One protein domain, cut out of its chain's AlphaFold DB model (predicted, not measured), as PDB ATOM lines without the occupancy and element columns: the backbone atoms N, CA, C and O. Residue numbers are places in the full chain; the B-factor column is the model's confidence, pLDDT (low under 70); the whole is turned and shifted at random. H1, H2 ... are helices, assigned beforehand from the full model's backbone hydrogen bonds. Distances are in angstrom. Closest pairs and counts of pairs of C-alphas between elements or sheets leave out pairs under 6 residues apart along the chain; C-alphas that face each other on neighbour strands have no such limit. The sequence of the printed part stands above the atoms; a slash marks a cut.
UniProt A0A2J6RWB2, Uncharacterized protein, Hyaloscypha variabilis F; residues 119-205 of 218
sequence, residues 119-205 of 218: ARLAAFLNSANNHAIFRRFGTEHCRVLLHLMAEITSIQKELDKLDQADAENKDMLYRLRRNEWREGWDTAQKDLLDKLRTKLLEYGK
ATOM      1  N   ALA A 119     367.626 230.110 344.520       84.75
ATOM      2  CA  ALA A 119     367.838 231.551 344.378       84.75
ATOM      3  C   ALA A 119     367.145 232.349 345.496       84.75
ATOM      4  O   ALA A 119     367.734 233.275 346.049       84.75
ATOM      5  N   ARG A 120     365.925 231.948 345.875       86.62
ATOM      6  CA  ARG A 120     365.181 232.564 346.979       86.62
ATOM      7  C   ARG A 120     365.848 232.298 348.328       86.62
ATOM      8  O   ARG A 120     365.954 233.213 349.136       86.62
ATOM      9  N   LEU A 121     366.336 231.075 348.549       86.38
ATOM     10  CA  LEU A 121     367.064 230.731 349.774       86.38
ATOM     11  C   LEU A 121     368.371 231.528 349.899       86.38
ATOM     12  O   LEU A 121     368.665 232.050 350.967       86.38
ATOM     13  N   ALA A 122     369.118 231.688 348.805       86.12
ATOM     14  CA  ALA A 122     370.336 232.496 348.796       86.12
ATOM     15  C   ALA A 122     370.067 233.969 349.146       86.12
ATOM     16  O   ALA A 122     370.812 234.564 349.922       86.12
ATOM     17  N   ALA A 123     368.994 234.553 348.607       84.56
ATOM     18  CA  ALA A 123     368.600 235.920 348.938       84.56
ATOM     19  C   ALA A 123     368.164 236.064 350.403       84.56
ATOM     20  O   ALA A 123     368.544 237.035 351.048       84.56
ATOM     21  N   PHE A 124     367.446 235.074 350.942       85.88
ATOM     22  CA  PHE A 124     367.083 235.025 352.360       85.88
ATOM     23  C   PHE A 124     368.314 234.938 353.280       85.88
ATOM     24  O   PHE A 124     368.410 235.661 354.272       85.88
ATOM     25  N   LEU A 125     369.293 234.095 352.936       85.38
ATOM     26  CA  LEU A 125     370.544 233.996 353.696       85.38
ATOM     27  C   LEU A 125     371.330 235.313 353.681       85.38
ATOM     28  O   LEU A 125     371.934 235.673 354.687       85.38
ATOM     29  N   ASN A 126     371.283 236.048 352.569       81.50
ATOM     30  CA  ASN A 126     371.924 237.353 352.450       81.50
ATOM     31  C   ASN A 126     371.162 238.472 353.192       81.50
ATOM     32  O   ASN A 126     371.784 239.423 353.674       81.50
ATOM     33  N   SER A 127     369.830 238.383 353.303       82.31
ATOM     34  CA  SER A 127     369.004 239.455 353.876       82.31
ATOM     35  C   SER A 127     369.010 239.492 355.408       82.31
ATOM     36  O   SER A 127     368.955 240.576 355.985       82.31
ATOM     37  N   ALA A 128     369.143 238.359 356.101       79.88
ATOM     38  CA  ALA A 128     369.052 238.322 357.565       79.88
ATOM     39  C   ALA A 128     370.295 238.901 358.287       79.88
ATOM     40  O   ALA A 128     371.431 238.502 358.036       79.88
ATOM     41  N   ASN A 129     370.067 239.820 359.242       72.06
ATOM     42  CA  ASN A 129     371.118 240.486 360.039       72.06
ATOM     43  C   ASN A 129     371.973 239.491 360.847       72.06
ATOM     44  O   ASN A 129     373.182 239.678 360.975       72.06
ATOM     45  N   ASN A 130     371.358 238.417 361.348       78.88
ATOM     46  CA  ASN A 130     372.025 237.407 362.178       78.88
ATOM     47  C   ASN A 130     372.970 236.498 361.371       78.88
ATOM     48  O   ASN A 130     373.800 235.796 361.943       78.88
ATOM     49  N   HIS A 131     372.902 236.546 360.038       74.69
ATOM     50  CA  HIS A 131     373.763 235.797 359.126       74.69
ATOM     51  C   HIS A 131     374.926 236.663 358.627       74.69
ATOM     52  O   HIS A 131     375.276 236.639 357.449       74.69
ATOM     53  N   ALA A 132     375.547 237.435 359.526       67.94
ATOM     54  CA  ALA A 132     376.602 238.398 359.193       67.94
ATOM     55  C   ALA A 132     377.765 237.790 358.380       67.94
ATOM     56  O   ALA A 132     378.373 238.479 357.561       67.94
ATOM     57  N   ILE A 133     378.031 236.488 358.550       69.19
ATOM     58  CA  ILE A 133     379.021 235.741 357.763       69.19
ATOM     59  C   ILE A 133     378.657 235.750 356.269       69.19
ATOM     60  O   ILE A 133     379.531 235.964 355.436       69.19
ATOM     61  N   PHE A 134     377.380 235.592 355.917       64.62
ATOM     62  CA  PHE A 134     376.911 235.441 354.537       64.62
ATOM     63  C   PHE A 134     376.780 236.773 353.776       64.62
ATOM     64  O   PHE A 134     376.933 236.792 352.555       64.62
ATOM     65  N   ARG A 135     376.619 237.908 354.474       65.44
ATOM     66  CA  ARG A 135     376.519 239.245 353.845       65.44
ATOM     67  C   ARG A 135     377.759 239.696 353.097       65.44
ATOM     68  O   ARG A 135     377.646 240.389 352.090       65.44
ATOM     69  N   ARG A 136     378.953 239.329 353.572       67.81
ATOM     70  CA  ARG A 136     380.203 239.733 352.904       67.81
ATOM     71  C   ARG A 136     380.371 239.087 351.535       67.81
ATOM     72  O   ARG A 136     381.172 239.573 350.743       67.81
ATOM     73  N   PHE A 137     379.643 238.007 351.272       69.62
ATOM     74  CA  PHE A 137     379.815 237.220 350.067       69.62
ATOM     75  C   PHE A 137     378.777 237.516 348.974       69.62
ATOM     76  O   PHE A 137     379.014 237.183 347.813       69.62
ATOM     77  N   GLY A 138     377.657 238.162 349.318       81.44
ATOM     78  CA  GLY A 138     376.579 238.476 348.380       81.44
ATOM     79  C   GLY A 138     375.733 237.261 347.979       81.44
ATOM     80  O   GLY A 138     375.982 236.115 348.371       81.44
ATOM     81  N   THR A 139     374.694 237.513 347.179       82.88
ATOM     82  CA  THR A 139     373.709 236.485 346.802       82.88
ATOM     83  C   THR A 139     374.289 235.404 345.893       82.88
ATOM     84  O   THR A 139     373.940 234.229 346.004       82.88
ATOM     85  N   GLU A 140     375.216 235.774 345.017       84.00
ATOM     86  CA  GLU A 140     375.852 234.924 344.018       84.00
ATOM     87  C   GLU A 140     376.705 233.851 344.686       84.00
ATOM     88  O   GLU A 140     376.614 232.674 344.338       84.00
ATOM     89  N   HIS A 141     377.482 234.238 345.695       85.88
ATOM     90  CA  HIS A 141     378.282 233.291 346.454       85.88
ATOM     91  C   HIS A 141     377.402 232.350 347.276       85.88
ATOM     92  O   HIS A 141     377.624 231.142 347.260       85.88
ATOM     93  N   CYS A 142     376.349 232.873 347.915       86.31
ATOM     94  CA  CYS A 142     375.383 232.041 348.633       86.31
ATOM     95  C   CYS A 142     374.745 230.990 347.709       86.31
ATOM     96  O   CYS A 142     374.563 229.847 348.118       86.31
ATOM     97  N   ARG A 143     374.465 231.328 346.441       89.62
ATOM     98  CA  ARG A 143     373.964 230.356 345.453       89.62
ATOM     99  C   ARG A 143     374.965 229.235 345.177       89.62
ATOM    100  O   ARG A 143     374.554 228.078 345.130       89.62
ATOM    101  N   VAL A 144     376.245 229.561 344.998       90.75
ATOM    102  CA  VAL A 144     377.300 228.557 344.764       90.75
ATOM    103  C   VAL A 144     377.469 227.657 345.985       90.75
ATOM    104  O   VAL A 144     377.482 226.437 345.837       90.75
ATOM    105  N   LEU A 145     377.521 228.237 347.187       90.06
ATOM    106  CA  LEU A 145     377.624 227.477 348.435       90.06
ATOM    107  C   LEU A 145     376.461 226.500 348.594       90.06
ATOM    108  O   LEU A 145     376.683 225.316 348.821       90.06
ATOM    109  N   LEU A 146     375.228 226.974 348.409       91.88
ATOM    110  CA  LEU A 146     374.039 226.131 348.504       91.88
ATOM    111  C   LEU A 146     374.049 224.989 347.478       91.88
ATOM    112  O   LEU A 146     373.581 223.893 347.778       91.88
ATOM    113  N   HIS A 147     374.585 225.224 346.278       94.25
ATOM    114  CA  HIS A 147     374.717 224.177 345.269       94.25
ATOM    115  C   HIS A 147     375.743 223.115 345.678       94.25
ATOM    116  O   HIS A 147     375.426 221.930 345.662       94.25
ATOM    117  N   LEU A 148     376.927 223.536 346.132       94.94
ATOM    118  CA  LEU A 148     377.962 222.625 346.629       94.94
ATOM    119  C   LEU A 148     377.480 221.819 347.839       94.94
ATOM    120  O   LEU A 148     377.721 220.618 347.912       94.94
ATOM    121  N   MET A 149     376.748 222.451 348.761       94.50
ATOM    122  CA  MET A 149     376.131 221.754 349.892       94.50
ATOM    123  C   MET A 149     375.158 220.672 349.417       94.50
ATOM    124  O   MET A 149     375.213 219.550 349.911       94.50
ATOM    125  N   ALA A 150     374.308 220.976 348.431       95.94
ATOM    126  CA  ALA A 150     373.377 219.998 347.873       95.94
ATOM    127  C   ALA A 150     374.101 218.820 347.193       95.94
ATOM    128  O   ALA A 150     373.703 217.669 347.384       95.94
ATOM    129  N   GLU A 151     375.178 219.085 346.447       97.56
ATOM    130  CA  GLU A 151     376.013 218.042 345.835       97.56
ATOM    131  C   GLU A 151     376.673 217.148 346.892       97.56
ATOM    132  O   GLU A 151     376.595 215.922 346.795       97.56
ATOM    133  N   ILE A 152     377.258 217.742 347.936       97.81
ATOM    134  CA  ILE A 152     377.853 217.008 349.064       97.81
ATOM    135  C   ILE A 152     376.801 216.114 349.729       97.81
ATOM    136  O   ILE A 152     377.053 214.930 349.943       97.81
ATOM    137  N   THR A 153     375.601 216.640 349.993       97.88
ATOM    138  CA  THR A 153     374.498 215.857 350.566       97.88
ATOM    139  C   THR A 153     374.053 214.713 349.652       97.88
ATOM    140  O   THR A 153     373.675 213.652 350.146       97.88
ATOM    141  N   SER A 154     374.097 214.887 348.328       98.12
ATOM    142  CA  SER A 154     373.812 213.793 347.389       98.12
ATOM    143  C   SER A 154     374.850 212.676 347.502       98.12
ATOM    144  O   SER A 154     374.473 211.513 347.623       98.12
ATOM    145  N   ILE A 155     376.140 213.029 347.535       98.25
ATOM    146  CA  ILE A 155     377.239 212.058 347.663       98.25
ATOM    147  C   ILE A 155     377.158 211.316 349.004       98.25
ATOM    148  O   ILE A 155     377.339 210.103 349.041       98.25
ATOM    149  N   GLN A 156     376.828 212.015 350.094       97.88
ATOM    150  CA  GLN A 156     376.618 211.395 351.409       97.88
ATOM    151  C   GLN A 156     375.505 210.344 351.369       97.88
ATOM    152  O   GLN A 156     375.715 209.219 351.799       97.88
ATOM    153  N   LYS A 157     374.358 210.665 350.759       98.19
ATOM    154  CA  LYS A 157     373.256 209.701 350.608       98.19
ATOM    155  C   LYS A 157     373.636 208.488 349.762       98.19
ATOM    156  O   LYS A 157     373.081 207.413 349.963       98.19
ATOM    157  N   GLU A 158     374.498 208.663 348.764       98.12
ATOM    158  CA  GLU A 158     375.008 207.550 347.957       98.12
ATOM    159  C   GLU A 158     375.947 206.654 348.769       98.12
ATOM    160  O   GLU A 158     375.815 205.434 348.689       98.12
ATOM    161  N   LEU A 159     376.822 207.242 349.590       97.56
ATOM    162  CA  LEU A 159     377.662 206.503 350.536       97.56
ATOM    163  C   LEU A 159     376.819 205.744 351.565       97.56
ATOM    164  O   LEU A 159     377.015 204.546 351.710       97.56
ATOM    165  N   ASP A 160     375.825 206.384 352.184       97.75
ATOM    166  CA  ASP A 160     374.959 205.738 353.181       97.75
ATOM    167  C   ASP A 160     374.228 204.516 352.599       97.75
ATOM    168  O   ASP A 160     374.108 203.472 353.240       97.75
ATOM    169  N   LYS A 161     373.752 204.623 351.350       97.69
ATOM    170  CA  LYS A 161     373.122 203.502 350.638       97.69
ATOM    171  C   LYS A 161     374.110 202.381 350.345       97.69
ATOM    172  O   LYS A 161     373.734 201.214 350.438       97.69
ATOM    173  N   LEU A 162     375.336 202.729 349.954       96.62
ATOM    174  CA  LEU A 162     376.388 201.753 349.695       96.62
ATOM    175  C   LEU A 162     376.769 201.024 350.986       96.62
ATOM    176  O   LEU A 162     376.801 199.800 350.993       96.62
ATOM    177  N   ASP A 163     376.946 201.757 352.082       96.06
ATOM    178  CA  ASP A 163     377.262 201.202 353.397       96.06
ATOM    179  C   ASP A 163     376.134 200.288 353.903       96.06
ATOM    180  O   ASP A 163     376.399 199.214 354.447       96.06
ATOM    181  N   GLN A 164     374.868 200.659 353.673       97.19
ATOM    182  CA  GLN A 164     373.723 199.808 353.998       97.19
ATOM    183  C   GLN A 164     373.709 198.518 353.160       97.19
ATOM    184  O   GLN A 164     373.524 197.433 353.709       97.19
ATOM    185  N   ALA A 165     373.951 198.614 351.850       96.12
ATOM    186  CA  ALA A 165     374.025 197.446 350.971       96.12
ATOM    187  C   ALA A 165     375.220 196.537 351.313       96.12
ATOM    188  O   ALA A 165     375.107 195.309 351.273       96.12
ATOM    189  N   ASP A 166     376.358 197.117 351.684       94.81
ATOM    190  CA  ASP A 166     377.549 196.375 352.098       94.81
ATOM    191  C   ASP A 166     377.347 195.713 353.473       94.81
ATOM    192  O   ASP A 166     377.891 194.637 353.722       94.81
ATOM    193  N   ALA A 167     376.522 196.293 354.353       95.31
ATOM    194  CA  ALA A 167     376.170 195.689 355.638       95.31
ATOM    195  C   ALA A 167     375.307 194.424 355.477       95.31
ATOM    196  O   ALA A 167     375.417 193.492 356.280       95.31
ATOM    197  N   GLU A 168     374.479 194.365 354.432       96.06
ATOM    198  CA  GLU A 168     373.666 193.191 354.089       96.06
ATOM    199  C   GLU A 168     374.504 192.079 353.421       96.06
ATOM    200  O   GLU A 168     374.212 190.889 353.581       96.06
ATOM    201  N   ASN A 169     375.591 192.444 352.730       93.44
ATOM    202  CA  ASN A 169     376.443 191.526 351.974       93.44
ATOM    203  C   ASN A 169     377.727 191.152 352.730       93.44
ATOM    204  O   ASN A 169     378.691 191.913 352.785       93.44
ATOM    205  N   LYS A 170     377.803 189.909 353.228       92.19
ATOM    206  CA  LYS A 170     378.965 189.407 353.996       92.19
ATOM    207  C   LYS A 170     380.307 189.552 353.268       92.19
ATOM    208  O   LYS A 170     381.317 189.810 353.920       92.19
ATOM    209  N   ASP A 171     380.304 189.423 351.945       91.00
ATOM    210  CA  ASP A 171     381.509 189.513 351.119       91.00
ATOM    211  C   ASP A 171     382.029 190.950 350.974       91.00
ATOM    212  O   ASP A 171     383.214 191.129 350.719       91.00
ATOM    213  N   MET A 172     381.182 191.969 351.180       90.88
ATOM    214  CA  MET A 172     381.545 193.392 351.067       90.88
ATOM    215  C   MET A 172     381.850 194.057 352.416       90.88
ATOM    216  O   MET A 172     382.329 195.191 352.456       90.88
ATOM    217  N   LEU A 173     381.704 193.333 353.533       91.00
ATOM    218  CA  LEU A 173     381.991 193.834 354.888       91.00
ATOM    219  C   LEU A 173     383.419 194.368 355.074       91.00
ATOM    220  O   LEU A 173     383.689 195.092 356.038       91.00
ATOM    221  N   TYR A 174     384.351 194.010 354.186       91.19
ATOM    222  CA  TYR A 174     385.707 194.549 354.224       91.19
ATOM    223  C   TYR A 174     385.733 196.075 354.054       91.19
ATOM    224  O   TYR A 174     386.566 196.706 354.697       91.19
ATOM    225  N   ARG A 175     384.812 196.665 353.280       89.88
ATOM    226  CA  ARG A 175     384.712 198.120 353.046       89.88
ATOM    227  C   ARG A 175     384.326 198.916 354.282       89.88
ATOM    228  O   ARG A 175     384.833 200.004 354.514       89.88
ATOM    229  N   LEU A 176     383.452 198.341 355.103       91.81
ATOM    230  CA  LEU A 176     382.979 198.953 356.346       91.81
ATOM    231  C   LEU A 176     384.025 198.873 357.467       91.81
ATOM    232  O   LEU A 176     384.032 199.692 358.382       91.81
ATOM    233  N   ARG A 177     384.890 197.850 357.437       92.62
ATOM    234  CA  ARG A 177     385.836 197.553 358.527       92.62
ATOM    235  C   ARG A 177     387.270 197.976 358.249       92.62
ATOM    236  O   ARG A 177     388.032 198.154 359.198       92.62
ATOM    237  N   ARG A 178     387.679 198.049 356.983       90.50
ATOM    238  CA  ARG A 178     389.067 198.310 356.586       90.50
ATOM    239  C   ARG A 178     389.133 199.546 355.704       90.50
ATOM    240  O   ARG A 178     388.308 199.732 354.828       90.50
ATOM    241  N   ASN A 179     390.185 200.335 355.905       88.44
ATOM    242  CA  ASN A 179     390.504 201.502 355.077       88.44
ATOM    243  C   ASN A 179     391.541 201.180 353.978       88.44
ATOM    244  O   ASN A 179     391.981 202.045 353.229       88.44
ATOM    245  N   GLU A 180     392.009 199.934 353.907       88.88
ATOM    246  CA  GLU A 180     392.964 199.519 352.882       88.88
ATOM    247  C   GLU A 180     392.232 199.231 351.575       88.88
ATOM    248  O   GLU A 180     391.258 198.485 351.566       88.88
ATOM    249  N   TRP A 181     392.745 199.754 350.464       87.69
ATOM    250  CA  TRP A 181     392.335 199.328 349.131       87.69
ATOM    251  C   TRP A 181     393.376 198.366 348.552       87.69
ATOM    252  O   TRP A 181     394.581 198.582 348.713       87.69
ATOM    253  N   ARG A 182     392.919 197.311 347.871       87.56
ATOM    254  CA  ARG A 182     393.777 196.354 347.162       87.56
ATOM    255  C   ARG A 182     393.374 196.264 345.698       87.56
ATOM    256  O   ARG A 182     392.197 196.367 345.366       87.56
ATOM    257  N   GLU A 183     394.368 196.036 344.847       88.38
ATOM    258  CA  GLU A 183     394.171 195.820 343.415       88.38
ATOM    259  C   GLU A 183     393.172 194.671 343.189       88.38
ATOM    260  O   GLU A 183     393.321 193.591 343.766       88.38
ATOM    261  N   GLY A 184     392.135 194.918 342.386       87.00
ATOM    262  CA  GLY A 184     391.044 193.968 342.134       87.00
ATOM    263  C   GLY A 184     389.828 194.090 343.062       87.00
ATOM    264  O   GLY A 184     388.863 193.352 342.875       87.00
ATOM    265  N   TRP A 185     389.835 195.002 344.040       89.19
ATOM    266  CA  TRP A 185     388.633 195.344 344.811       89.19
ATOM    267  C   TRP A 185     387.777 196.377 344.083       89.19
ATOM    268  O   TRP A 185     388.287 197.213 343.337       89.19
ATOM    269  N   ASP A 186     386.469 196.342 344.335       90.25
ATOM    270  CA  ASP A 186     385.537 197.286 343.725       90.25
ATOM    271  C   ASP A 186     385.799 198.712 344.258       90.25
ATOM    272  O   ASP A 186     385.889 198.943 345.471       90.25
ATOM    273  N   THR A 187     385.950 199.662 343.333       94.31
ATOM    274  CA  THR A 187     386.356 201.049 343.582       94.31
ATOM    275  C   THR A 187     385.195 201.964 343.952       94.31
ATOM    276  O   THR A 187     385.457 203.098 344.342       94.31
ATOM    277  N   ALA A 188     383.942 201.496 343.910       94.06
ATOM    278  CA  ALA A 188     382.757 202.337 344.101       94.06
ATOM    279  C   ALA A 188     382.822 203.258 345.339       94.06
ATOM    280  O   ALA A 188     382.622 204.468 345.226       94.06
ATOM    281  N   GLN A 189     383.160 202.707 346.511       94.44
ATOM    282  CA  GLN A 189     383.276 203.486 347.752       94.44
ATOM    283  C   GLN A 189     384.411 204.516 347.670       94.44
ATOM    284  O   GLN A 189     384.238 205.675 348.038       94.44
ATOM    285  N   LYS A 190     385.570 204.107 347.141       94.06
ATOM    286  CA  LYS A 190     386.742 204.973 346.975       94.06
ATOM    287  C   LYS A 190     386.443 206.133 346.025       94.06
ATOM    288  O   LYS A 190     386.742 207.275 346.354       94.06
ATOM    289  N   ASP A 191     385.786 205.855 344.904       96.06
ATOM    290  CA  ASP A 191     385.414 206.862 343.911       96.06
ATOM    291  C   ASP A 191     384.430 207.890 344.496       96.06
ATOM    292  O   ASP A 191     384.535 209.086 344.212       96.06
ATOM    293  N   LEU A 192     383.489 207.458 345.346       97.31
ATOM    294  CA  LEU A 192     382.589 208.360 346.074       97.31
ATOM    295  C   LEU A 192     383.330 209.205 347.118       97.31
ATOM    296  O   LEU A 192     383.085 210.410 347.208       97.31
ATOM    297  N   LEU A 193     384.263 208.611 347.864       96.31
ATOM    298  CA  LEU A 193     385.090 209.332 348.835       96.31
ATOM    299  C   LEU A 193     386.008 210.361 348.159       96.31
ATOM    300  O   LEU A 193     386.139 211.481 348.656       96.31
ATOM    301  N   ASP A 194     386.587 210.037 347.004       97.12
ATOM    302  CA  ASP A 194     387.420 210.965 346.232       97.12
ATOM    303  C   ASP A 194     386.588 212.120 345.646       97.12
ATOM    304  O   ASP A 194     387.000 213.290 345.701       97.12
ATOM    305  N   LYS A 195     385.370 211.838 345.162       97.62
ATOM    306  CA  LYS A 195     384.404 212.877 344.763       97.62
ATOM    307  C   LYS A 195     384.033 213.775 345.942       97.62
ATOM    308  O   LYS A 195     384.080 214.999 345.807       97.62
ATOM    309  N   LEU A 196     383.722 213.191 347.100       97.44
ATOM    310  CA  LEU A 196     383.398 213.934 348.318       97.44
ATOM    311  C   LEU A 196     384.564 214.833 348.740       97.44
ATOM    312  O   LEU A 196     384.366 216.017 349.009       97.44
ATOM    313  N   ARG A 197     385.791 214.301 348.734       96.81
ATOM    314  CA  ARG A 197     387.010 215.056 349.043       96.81
ATOM    315  C   ARG A 197     387.191 216.237 348.096       96.81
ATOM    316  O   ARG A 197     387.485 217.338 348.556       96.81
ATOM    317  N   THR A 198     386.991 216.026 346.799       97.12
ATOM    318  CA  THR A 198     387.077 217.088 345.786       97.12
ATOM    319  C   THR A 198     386.059 218.191 346.069       97.12
ATOM    320  O   THR A 198     386.419 219.366 346.110       97.12
ATOM    321  N   LYS A 199     384.810 217.820 346.365       96.62
ATOM    322  CA  LYS A 199     383.737 218.778 346.656       96.62
ATOM    323  C   LYS A 199     383.931 219.534 347.964       96.62
ATOM    324  O   LYS A 199     383.680 220.735 348.015       96.62
ATOM    325  N   LEU A 200     384.452 218.876 348.996       95.12
ATOM    326  CA  LEU A 200     384.822 219.533 350.251       95.12
ATOM    327  C   LEU A 200     385.979 220.519 350.064       95.12
ATOM    328  O   LEU A 200     385.962 221.595 350.659       95.12
ATOM    329  N   LEU A 201     386.958 220.191 349.214       94.38
ATOM    330  CA  LEU A 201     388.026 221.126 348.853       94.38
ATOM    331  C   LEU A 201     387.489 222.318 348.057       94.38
ATOM    332  O   LEU A 201     387.910 223.437 348.322       94.38
ATOM    333  N   GLU A 202     386.558 222.109 347.123       92.81
ATOM    334  CA  GLU A 202     385.890 223.198 346.392       92.81
ATOM    335  C   GLU A 202     385.091 224.109 347.331       92.81
ATOM    336  O   GLU A 202     385.191 225.330 347.223       92.81
ATOM    337  N   TYR A 203     384.355 223.526 348.279       90.12
ATOM    338  CA  TYR A 203     383.572 224.254 349.276       90.12
ATOM    339  C   TYR A 203     384.454 225.059 350.239       90.12
ATOM    340  O   TYR A 203     384.165 226.214 350.542       90.12
ATOM    341  N   GLY A 204     385.542 224.448 350.713       86.38
ATOM    342  CA  GLY A 204     386.478 225.063 351.648       86.38
ATOM    343  C   GLY A 204     387.519 225.963 350.991       86.38
ATOM    344  O   GLY A 204     388.248 226.640 351.715       86.38
ATOM    345  N   LYS A 205     387.621 225.977 349.651       84.38
ATOM    346  CA  LYS A 205     388.579 226.814 348.928       84.38
ATOM    347  C   LYS A 205     388.265 228.265 349.280       84.38
ATOM    348  O   LYS A 205     387.245 228.783 348.816       84.38
TER     349      LYS A 205
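Overview. This is residues 119 to 205 of the 218 residues of an uncharacterized protein of Hyaloscypha variabilis F (UniProt A0A2J6RWB2). One long helix, H3, makes the length of a rod, with H5 folded back beside its middle and far part, H1 and H2 at one end and H4 near the other. The printed part has 87 residues and is all helix, H1 to H5 in chain order, with no named strand. It is only just loose, close to extended, with a radius of gyration of the C-alphas of 17.9 A and spans of 52 by 24 by 18 A.

Along the chain. H3, residues 138 to 168, is 45.7 A long and begins at C-alpha 138 (376.579, 238.476, 348.380). H5, residues 188 to 204, is 24.2 A long and ends at C-alpha 204 (386.478, 225.063, 351.648). H1 is residues 119 to 127, 12.4 A; H2 residues 132 to 135, 5.4 A; H4 residues 173 to 177, 6.5 A.

Arrangement. H3 is the hub. It touches H5 at a shallow tilt of 21 degrees, opposite ways; their closest C-alphas, Ile 152 and Leu 196, are 6.4 A apart. With residues 138 to 146 alone it touches H1, at a steep tilt of 62 degrees, closest C-alphas Ala 122 and Cys 142, 5.1 A. With residues 163 to 167 alone it touches H4, closest C-alphas Asp 166 and Leu 173, 5.8 A. H1 and H2 touch only at the corner, closest C-alphas Asn 126 and Arg 135, 5.2 A. In H1, H3, H4 and H5 every O i to N i+4 pair is within hydrogen-bond range; H2 is too short for one.

Size, cuts and confidence. The farthest C-alphas, Asn 129 and Gly 184, are 53.7 A apart. The printed part has no cut and no long link. Residues 132 to 137 have pLDDT under 70.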